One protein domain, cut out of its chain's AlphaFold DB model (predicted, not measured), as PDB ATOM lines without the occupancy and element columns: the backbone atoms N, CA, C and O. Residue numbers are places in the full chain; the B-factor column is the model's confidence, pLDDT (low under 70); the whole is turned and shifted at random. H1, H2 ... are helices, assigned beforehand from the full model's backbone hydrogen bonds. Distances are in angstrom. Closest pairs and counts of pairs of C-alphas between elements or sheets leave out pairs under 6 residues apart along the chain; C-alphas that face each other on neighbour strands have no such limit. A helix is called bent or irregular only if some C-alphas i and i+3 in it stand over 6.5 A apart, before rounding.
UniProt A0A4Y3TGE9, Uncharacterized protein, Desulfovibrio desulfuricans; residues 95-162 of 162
ATOM      1  N   THR A  95     -13.631 -14.213  10.113       78.88
ATOM      2  CA  THR A  95     -13.507 -13.056   9.237       78.88
ATOM      3  C   THR A  95     -14.115 -11.853   9.946       78.88
ATOM      4  O   THR A  95     -15.329 -11.837  10.194       78.88
ATOM      5  N   PRO A  96     -13.307 -10.850  10.322       81.00
ATOM      6  CA  PRO A  96     -13.834  -9.694  11.009       81.00
ATOM      7  C   PRO A  96     -14.662  -8.855  10.034       81.00
ATOM      8  O   PRO A  96     -14.377  -8.766   8.843       81.00
ATOM      9  N   CYS A  97     -15.691  -8.183  10.551       81.31
ATOM     10  CA  CYS A  97     -16.499  -7.261   9.750       81.31
ATOM     11  C   CYS A  97     -15.733  -5.998   9.313       81.31
ATOM     12  O   CYS A  97     -16.227  -5.232   8.490       81.31
ATOM     13  N   HIS A  98     -14.556  -5.759   9.894       84.88
ATOM     14  CA  HIS A  98     -13.696  -4.618   9.625       84.88
ATOM     15  C   HIS A  98     -12.232  -5.024   9.805       84.88
ATOM     16  O   HIS A  98     -11.928  -5.782  10.723       84.88
ATOM     17  N   ALA A  99     -11.321  -4.481   8.995       86.19
ATOM     18  CA  ALA A  99      -9.908  -4.877   8.995       86.19
ATOM     19  C   ALA A  99      -9.204  -4.698  10.355       86.19
ATOM     20  O   ALA A  99      -8.296  -5.451  10.683       86.19
ATOM     21  N   SER A 100      -9.627  -3.718  11.158       88.94
ATOM     22  CA  SER A 100      -9.056  -3.472  12.491       88.94
ATOM     23  C   SER A 100      -9.674  -4.312  13.613       88.94
ATOM     24  O   SER A 100      -9.154  -4.290  14.726       88.94
ATOM     25  N   CYS A 101     -10.796  -4.996  13.367       91.06
ATOM     26  CA  CYS A 101     -11.544  -5.693  14.413       91.06
ATOM     27  C   CYS A 101     -10.833  -6.987  14.818       91.06
ATOM     28  O   CYS A 101     -10.511  -7.815  13.971       91.06
ATOM     29  N   ARG A 102     -10.643  -7.171  16.131       90.19
ATOM     30  CA  ARG A 102      -9.929  -8.320  16.718       90.19
ATOM     31  C   ARG A 102     -10.843  -9.296  17.452       90.19
ATOM     32  O   ARG A 102     -10.380 -10.300  17.980       90.19
ATOM     33  N   VAL A 103     -12.142  -9.003  17.501       92.44
ATOM     34  CA  VAL A 103     -13.114  -9.763  18.300       92.44
ATOM     35  C   VAL A 103     -13.082 -11.271  18.015       92.44
ATOM     36  O   VAL A 103     -13.010 -12.009  18.992       92.44
ATOM     37  N   PRO A 104     -13.104 -11.756  16.752       89.62
ATOM     38  CA  PRO A 104     -13.157 -13.197  16.495       89.62
ATOM     39  C   PRO A 104     -11.960 -13.956  17.084       89.62
ATOM     40  O   PRO A 104     -12.134 -15.011  17.691       89.62
ATOM     41  N   GLU A 105     -10.756 -13.401  16.933       90.75
ATOM     42  CA  GLU A 105      -9.518 -13.962  17.481       90.75
ATOM     43  C   GLU A 105      -9.487 -13.872  19.013       90.75
ATOM     44  O   GLU A 105      -9.219 -14.863  19.693       90.75
ATOM     45  N   CYS A 106      -9.842 -12.708  19.563       92.62
ATOM     46  CA  CYS A 106      -9.842 -12.444  21.001       92.62
ATOM     47  C   CYS A 106     -10.764 -13.404  21.769       92.62
ATOM     48  O   CYS A 106     -10.345 -14.017  22.751       92.62
ATOM     49  N   THR A 107     -11.998 -13.610  21.296       91.88
ATOM     50  CA  THR A 107     -12.948 -14.495  21.983       91.88
ATOM     51  C   THR A 107     -12.482 -15.948  22.007       91.88
ATOM     52  O   THR A 107     -12.667 -16.634  23.009       91.88
ATOM     53  N   ARG A 108     -11.774 -16.400  20.964       89.75
ATOM     54  CA  ARG A 108     -11.145 -17.726  20.951       89.75
ATOM     55  C   ARG A 108      -9.990 -17.819  21.938       89.75
ATOM     56  O   ARG A 108      -9.929 -18.784  22.692       89.75
ATOM     57  N   ALA A 109      -9.098 -16.829  21.941       92.75
ATOM     58  CA  ALA A 109      -7.950 -16.798  22.846       92.75
ATOM     59  C   ALA A 109      -8.382 -16.818  24.322       92.75
ATOM     60  O   ALA A 109      -7.743 -17.470  25.143       92.75
ATOM     61  N   HIS A 110      -9.501 -16.162  24.644       93.31
ATOM     62  CA  HIS A 110     -10.080 -16.138  25.990       93.31
ATOM     63  C   HIS A 110     -11.016 -17.325  26.282       93.31
ATOM     64  O   HIS A 110     -11.473 -17.472  27.414       93.31
ATOM     65  N   GLY A 111     -11.312 -18.175  25.292       92.94
ATOM     66  CA  GLY A 111     -12.195 -19.332  25.455       92.94
ATOM     67  C   GLY A 111     -13.647 -18.965  25.777       92.94
ATOM     68  O   GLY A 111     -14.306 -19.694  26.515       92.94
ATOM     69  N   VAL A 112     -14.138 -17.837  25.255       92.75
ATOM     70  CA  VAL A 112     -15.508 -17.348  25.473       92.75
ATOM     71  C   VAL A 112     -16.276 -17.253  24.161       92.75
ATOM     72  O   VAL A 112     -15.724 -16.901  23.123       92.75
ATOM     73  N   ASP A 113     -17.583 -17.498  24.204       91.88
ATOM     74  CA  ASP A 113     -18.427 -17.382  23.011       91.88
ATOM     75  C   ASP A 113     -18.818 -15.940  22.675       91.88
ATOM     76  O   ASP A 113     -19.185 -15.647  21.536       91.88
ATOM     77  N   TRP A 114     -18.777 -15.039  23.652       94.31
ATOM     78  CA  TRP A 114     -19.223 -13.653  23.524       94.31
ATOM     79  C   TRP A 114     -18.326 -12.743  24.341       94.31
ATOM     80  O   TRP A 114     -17.856 -13.140  25.407       94.31
ATOM     81  N   CYS A 115     -18.147 -11.500  23.893       95.69
ATOM     82  CA  CYS A 115     -17.380 -10.533  24.672       95.69
ATOM     83  C   CYS A 115     -17.988 -10.334  26.067       95.69
ATOM     84  O   CYS A 115     -17.238 -10.267  27.026       95.69
ATOM     85  N   GLY A 116     -19.319 -10.322  26.203       96.56
ATOM     86  CA  GLY A 116     -20.016 -10.149  27.486       96.56
ATOM     87  C   GLY A 116     -19.762 -11.248  28.521       96.56
ATOM     88  O   GLY A 116     -19.994 -11.028  29.705       96.56
ATOM     89  N   LEU A 117     -19.265 -12.411  28.087       95.50
ATOM     90  CA  LEU A 117     -18.885 -13.523  28.964       95.50
ATOM     91  C   LEU A 117     -17.397 -13.486  29.353       95.50
ATOM     92  O   LEU A 117     -16.947 -14.310  30.144       95.50
ATOM     93  N   CYS A 118     -16.624 -12.549  28.797       96.00
ATOM     94  CA  CYS A 118     -15.227 -12.354  29.159       96.00
ATOM     95  C   CYS A 118     -15.118 -11.661  30.531       96.00
ATOM     96  O   CYS A 118     -15.778 -10.642  30.733       96.00
ATOM     97  N   PRO A 119     -14.242 -12.125  31.443       95.00
ATOM     98  CA  PRO A 119     -13.984 -11.444  32.717       95.00
ATOM     99  C   PRO A 119     -13.499  -9.996  32.564       95.00
ATOM    100  O   PRO A 119     -13.758  -9.168  33.432       95.00
ATOM    101  N   ASP A 120     -12.834  -9.688  31.449       95.06
ATOM    102  CA  ASP A 120     -12.294  -8.356  31.160       95.06
ATOM    103  C   ASP A 120     -13.328  -7.425  30.509       95.06
ATOM    104  O   ASP A 120     -13.017  -6.285  30.157       95.06
ATOM    105  N   PHE A 121     -14.560  -7.895  30.285       95.25
ATOM    106  CA  PHE A 121     -15.598  -7.085  29.667       95.25
ATOM    107  C   PHE A 121     -16.237  -6.111  30.674       95.25
ATOM    108  O   PHE A 121     -16.719  -6.537  31.726       95.25
ATOM    109  N   PRO A 122     -16.357  -4.812  30.334       94.75
ATOM    110  CA  PRO A 122     -15.989  -4.183  29.061       94.75
ATOM    111  C   PRO A 122     -14.501  -3.798  28.979       94.75
ATOM    112  O   PRO A 122     -14.007  -3.040  29.810       94.75
ATOM    113  N   CYS A 123     -13.819  -4.220  27.912       93.19
ATOM    114  CA  CYS A 123     -12.417  -3.884  27.654       93.19
ATOM    115  C   CYS A 123     -12.255  -2.690  26.691       93.19
ATOM    116  O   CYS A 123     -13.206  -2.264  26.029       93.19
ATOM    117  N   ALA A 124     -11.039  -2.142  26.605       85.88
ATOM    118  CA  ALA A 124     -10.712  -1.034  25.700       85.88
ATOM    119  C   ALA A 124     -10.296  -1.497  24.288       85.88
ATOM    120  O   ALA A 124     -10.461  -0.762  23.317       85.88
ATOM    121  N   GLU A 125      -9.778  -2.721  24.149       82.75
ATOM    122  CA  GLU A 125      -9.090  -3.178  22.935       82.75
ATOM    123  C   GLU A 125      -9.929  -4.147  22.092       82.75
ATOM    124  O   GLU A 125      -9.603  -5.318  21.924       82.75
ATOM    125  N   THR A 126     -11.029  -3.659  21.519       86.75
ATOM    126  CA  THR A 126     -11.850  -4.472  20.595       86.75
ATOM    127  C   THR A 126     -11.371  -4.388  19.141       86.75
ATOM    128  O   THR A 126     -11.650  -5.273  18.325       86.75
ATOM    129  N   GLY A 127     -10.688  -3.293  18.790       90.00
ATOM    130  CA  GLY A 127     -10.370  -2.936  17.407       90.00
ATOM    131  C   GLY A 127     -11.603  -2.586  16.561       90.00
ATOM    132  O   GLY A 127     -11.498  -2.431  15.342       90.00
ATOM    133  N   LEU A 128     -12.786  -2.482  17.175       90.19
ATOM    134  CA  LEU A 128     -14.006  -2.076  16.487       90.19
ATOM    135  C   LEU A 128     -13.953  -0.578  16.143       90.19
ATOM    136  O   LEU A 128     -13.466   0.216  16.947       90.19
ATOM    137  N   PRO A 129     -14.497  -0.169  14.983       87.06
ATOM    138  CA  PRO A 129     -14.775   1.236  14.705       87.06
ATOM    139  C   PRO A 129     -15.635   1.863  15.807       87.06
ATOM    140  O   PRO A 129     -16.561   1.213  16.290       87.06
ATOM    141  N   GLU A 130     -15.398   3.135  16.132       85.69
ATOM    142  CA  GLU A 130     -16.078   3.871  17.215       85.69
ATOM    143  C   GLU A 130     -17.609   3.731  17.166       85.69
ATOM    144  O   GLU A 130     -18.232   3.335  18.147       85.69
ATOM    145  N   ARG A 131     -18.202   3.878  15.972       83.69
ATOM    146  CA  ARG A 131     -19.648   3.702  15.723       83.69
ATOM    147  C   ARG A 131     -20.221   2.328  16.109       83.69
ATOM    148  O   ARG A 131     -21.435   2.161  16.167       83.69
ATOM    149  N   LEU A 132     -19.373   1.310  16.259       88.75
ATOM    150  CA  LEU A 132     -19.769  -0.043  16.658       88.75
ATOM    151  C   LEU A 132     -19.479  -0.327  18.133       88.75
ATOM    152  O   LEU A 132     -20.001  -1.315  18.643       88.75
ATOM    153  N   VAL A 133     -18.686   0.501  18.818       91.62
ATOM    154  CA  VAL A 133     -18.318   0.289  20.227       91.62
ATOM    155  C   VAL A 133     -19.538   0.428  21.133       91.62
ATOM    156  O   VAL A 133     -19.724  -0.394  22.025       91.62
ATOM    157  N   GLU A 134     -20.406   1.409  20.888       90.75
ATOM    158  CA  GLU A 134     -21.640   1.577  21.666       90.75
ATOM    159  C   GLU A 134     -22.569   0.368  21.504       90.75
ATOM    160  O   GLU A 134     -22.923  -0.271  22.494       90.75
ATOM    161  N   LYS A 135     -22.854  -0.030  20.253       90.62
ATOM    162  CA  LYS A 135     -23.674  -1.214  19.935       90.62
ATOM    163  C   LYS A 135     -23.076  -2.501  20.514       90.62
ATOM    164  O   LYS A 135     -23.803  -3.361  21.003       90.62
ATOM    165  N   TRP A 136     -21.750  -2.643  20.473       94.31
ATOM    166  CA  TRP A 136     -21.034  -3.762  21.091       94.31
ATOM    167  C   TRP A 136     -21.226  -3.786  22.607       94.31
ATOM    168  O   TRP A 136     -21.512  -4.846  23.169       94.31
ATOM    169  N   ARG A 137     -21.071  -2.635  23.268       95.56
ATOM    170  CA  ARG A 137     -21.188  -2.515  24.722       95.56
ATOM    171  C   ARG A 137     -22.608  -2.807  25.186       95.56
ATOM    172  O   ARG A 137     -22.766  -3.566  26.134       95.56
ATOM    173  N   GLU A 138     -23.611  -2.252  24.514       93.88
ATOM    174  CA  GLU A 138     -25.032  -2.510  24.775       93.88
ATOM    175  C   GLU A 138     -25.347  -4.007  24.662       93.88
ATOM    176  O   GLU A 138     -25.726  -4.640  25.649       93.88
ATOM    177  N   ALA A 139     -25.070  -4.598  23.497       94.38
ATOM    178  CA  ALA A 139     -25.342  -6.004  23.227       94.38
ATOM    179  C   ALA A 139     -24.688  -6.938  24.253       94.38
ATOM    180  O   ALA A 139     -25.319  -7.850  24.785       94.38
ATOM    181  N   ASN A 140     -23.410  -6.709  24.557       96.56
ATOM    182  CA  ASN A 140     -22.669  -7.576  25.468       96.56
ATOM    183  C   ASN A 140     -22.979  -7.316  26.944       96.56
ATOM    184  O   ASN A 140     -22.787  -8.216  27.755       96.56
ATOM    185  N   THR A 141     -23.512  -6.143  27.289       97.31
ATOM    186  CA  THR A 141     -24.094  -5.896  28.616       97.31
ATOM    187  C   THR A 141     -25.358  -6.732  28.795       97.31
ATOM    188  O   THR A 141     -25.479  -7.434  29.794       97.31
ATOM    189  N   ILE A 142     -26.241  -6.764  27.792       95.75
ATOM    190  CA  ILE A 142     -27.448  -7.607  27.818       95.75
ATOM    191  C   ILE A 142     -27.075  -9.090  27.888       95.75
ATOM    192  O   ILE A 142     -27.625  -9.821  28.706       95.75
ATOM    193  N   ILE A 143     -26.101  -9.538  27.090       95.62
ATOM    194  CA  ILE A 143     -25.621 -10.927  27.137       95.62
ATOM    195  C   ILE A 143     -25.083 -11.284  28.528       95.62
ATOM    196  O   ILE A 143     -25.366 -12.377  29.016       95.62
ATOM    197  N   ARG A 144     -24.326 -10.385  29.168       96.56
ATOM    198  CA  ARG A 144     -23.784 -10.599  30.514       96.56
ATOM    199  C   ARG A 144     -24.889 -10.667  31.570       96.56
ATOM    200  O   ARG A 144     -24.863 -11.556  32.415       96.56
ATOM    201  N   ASP A 145     -25.836  -9.734  31.521       97.31
ATOM    202  CA  ASP A 145     -26.782  -9.499  32.615       97.31
ATOM    203  C   ASP A 145     -28.068 -10.337  32.477       97.31
ATOM    204  O   ASP A 145     -28.625 -10.790  33.475       97.31
ATOM    205  N   ALA A 146     -28.532 -10.574  31.246       94.94
ATOM    206  CA  ALA A 146     -29.785 -11.270  30.929       94.94
ATOM    207  C   ALA A 146     -29.593 -12.567  30.116       94.94
ATOM    208  O   ALA A 146     -30.552 -13.315  29.904       94.94
ATOM    209  N   GLY A 147     -28.367 -12.855  29.674       93.25
ATOM    210  CA  GLY A 147     -28.024 -14.065  28.933       93.25
ATOM    211  C   GLY A 147     -28.205 -13.959  27.415       93.25
ATOM    212  O   GLY A 147     -28.871 -13.072  26.875       93.25
ATOM    213  N   VAL A 148     -27.609 -14.919  26.705       91.44
ATOM    214  CA  VAL A 148     -27.584 -14.976  25.232       91.44
ATOM    215  C   VAL A 148     -28.988 -15.081  24.632       91.44
ATOM    216  O   VAL A 148     -29.279 -14.422  23.638       91.44
ATOM    217  N   ASP A 149     -29.879 -15.859  25.244       90.56
ATOM    218  CA  ASP A 149     -31.240 -16.060  24.736       90.56
ATOM    219  C   ASP A 149     -32.068 -14.775  24.735       90.56
ATOM    220  O   ASP A 149     -32.869 -14.555  23.824       90.56
ATOM    221  N   ALA A 150     -31.884 -13.921  25.747       90.88
ATOM    222  CA  ALA A 150     -32.537 -12.618  25.798       90.88
ATOM    223  C   ALA A 150     -32.074 -11.747  24.628       90.88
ATOM    224  O   ALA A 150     -32.904 -11.200  23.903       90.88
ATOM    225  N   TRP A 151     -30.763 -11.717  24.379       92.06
ATOM    226  CA  TRP A 151     -30.201 -10.967  23.263       92.06
ATOM    227  C   TRP A 151     -30.668 -11.480  21.895       92.06
ATOM    228  O   TRP A 151     -31.038 -10.693  21.028       92.06
ATOM    229  N   LEU A 152     -30.699 -12.800  21.688       89.56
ATOM    230  CA  LEU A 152     -31.164 -13.379  20.422       89.56
ATOM    231  C   LEU A 152     -32.648 -13.080  20.151       89.56
ATOM    232  O   LEU A 152     -33.009 -12.846  18.996       89.56
ATOM    233  N   ARG A 153     -33.497 -13.051  21.190       88.88
ATOM    234  CA  ARG A 153     -34.897 -12.610  21.059       88.88
ATOM    235  C   ARG A 153     -34.988 -11.141  20.671       88.88
ATOM    236  O   ARG A 153     -35.694 -10.818  19.724       88.88
ATOM    237  N   GLU A 154     -34.215 -10.276  21.318       88.38
ATOM    238  CA  GLU A 154     -34.203  -8.850  20.987       88.38
ATOM    239  C   GLU A 154     -33.735  -8.597  19.548       88.38
ATOM    240  O   GLU A 154     -34.354  -7.835  18.806       88.38
ATOM    241  N   LEU A 155     -32.683  -9.294  19.102       88.25
ATOM    242  CA  LEU A 155     -32.266  -9.260  17.702       88.25
ATOM    243  C   LEU A 155     -33.388  -9.706  16.762       88.25
ATOM    244  O   LEU A 155     -33.424  -9.262  15.618       88.25
ATOM    245  N   ALA A 156     -34.277 -10.605  17.188       85.19
ATOM    246  CA  ALA A 156     -35.370 -11.087  16.356       85.19
ATOM    247  C   ALA A 156     -36.519 -10.091  16.175       85.19
ATOM    248  O   ALA A 156     -37.189 -10.140  15.144       85.19
ATOM    249  N   GLU A 157     -36.704  -9.180  17.124       87.44
ATOM    250  CA  GLU A 157     -37.828  -8.241  17.156       87.44
ATOM    251  C   GLU A 157     -37.534  -6.906  16.457       87.44
ATOM    252  O   GLU A 157     -38.438  -6.089  16.281       87.44
ATOM    253  N   ARG A 158     -36.291  -6.683  16.010       84.88
ATOM    254  CA  ARG A 158     -35.871  -5.411  15.410       84.88
ATOM    255  C   ARG A 158     -35.172  -5.559  14.055       84.88
ATOM    256  O   ARG A 158     -34.508  -6.565  13.797       84.88
ATOM    257  N   PRO A 159     -35.254  -4.537  13.181       88.81
ATOM    258  CA  PRO A 159     -34.401  -4.457  12.003       88.81
ATOM    259  C   PRO A 159     -32.917  -4.426  12.385       88.81
ATOM    260  O   PRO A 159     -32.526  -3.826  13.384       88.81
ATOM    261  N   ARG A 160     -32.061  -5.018  11.545       88.06
ATOM    262  CA  ARG A 160     -30.603  -4.969  11.746       88.06
ATOM    263  C   ARG A 160     -30.037  -3.551  11.614       88.06
ATOM    264  O   ARG A 160     -29.125  -3.181  12.351       88.06
ATOM    265  N   TYR A 161     -30.506  -2.810  10.613       86.44
ATOM    266  CA  TYR A 161     -29.989  -1.495  10.239       86.44
ATOM    267  C   TYR A 161     -30.881  -0.401  10.837       86.44
ATOM    268  O   TYR A 161     -31.742   0.137  10.147       86.44
ATOM    269  N   LEU A 162     -30.685  -0.142  12.134       77.00
ATOM    270  CA  LEU A 162     -31.235   0.994  12.882       77.00
ATOM    271  C   LEU A 162     -30.138   2.021  13.179       77.00
ATOM    272  O   LEU A 162     -28.990   1.586  13.492       77.00
TER     273      LEU A 162
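What this domain is: This is residues 95 to 162 of the 162 residues of an uncharacterized protein of Desulfovibrio desulfuricans (UniProt A0A4Y3TGE9). The longest helix, H2, and the shorter H3 make a V, H3 folding back from the end of H2. The small helix H1 stands away from both, joined to H2 by a long loop, residues 110 to 129. The 68 printed residues, with three named helices in the order H1, H2, H3 and no named strand, are all helix in class. The whole is compact, with a radius of gyration of the C-alphas of 12.0 A and spans of 29 by 25 by 19 A.

How they stand to each other: H1, residues 103 to 109, is apart from H2, residues 130 to 146, and from H3, residues 148 to 157. H2 touches H3 with residues 139 to 143 alone; the closest C-alphas, of Ile 143 and Trp 151, are 6.0 A apart. They run opposite ways at a steep tilt of 58 degrees. Each O i to N i+4 pair is within hydrogen-bond range in H3, 2 of 3 in H1 and 11 of 13 in H2.

Where its parts are: H1 begins at C-alpha 103 (-13.114, -9.763, 18.300) and measures 9.8 A. H2 measures 24.6 A and is only just irregular: C-alphas 131 and 134 are 6.6 A apart. H3 measures 14.7 A and ends at C-alpha 157 (-37.828, -8.241, 17.156).

The domain as a whole: The printed part has no cut. H1 to H2 is a long link, H2 to H3 a tight one. Residues 156 to 162 stand free. No printed residue is under pLDDT 70.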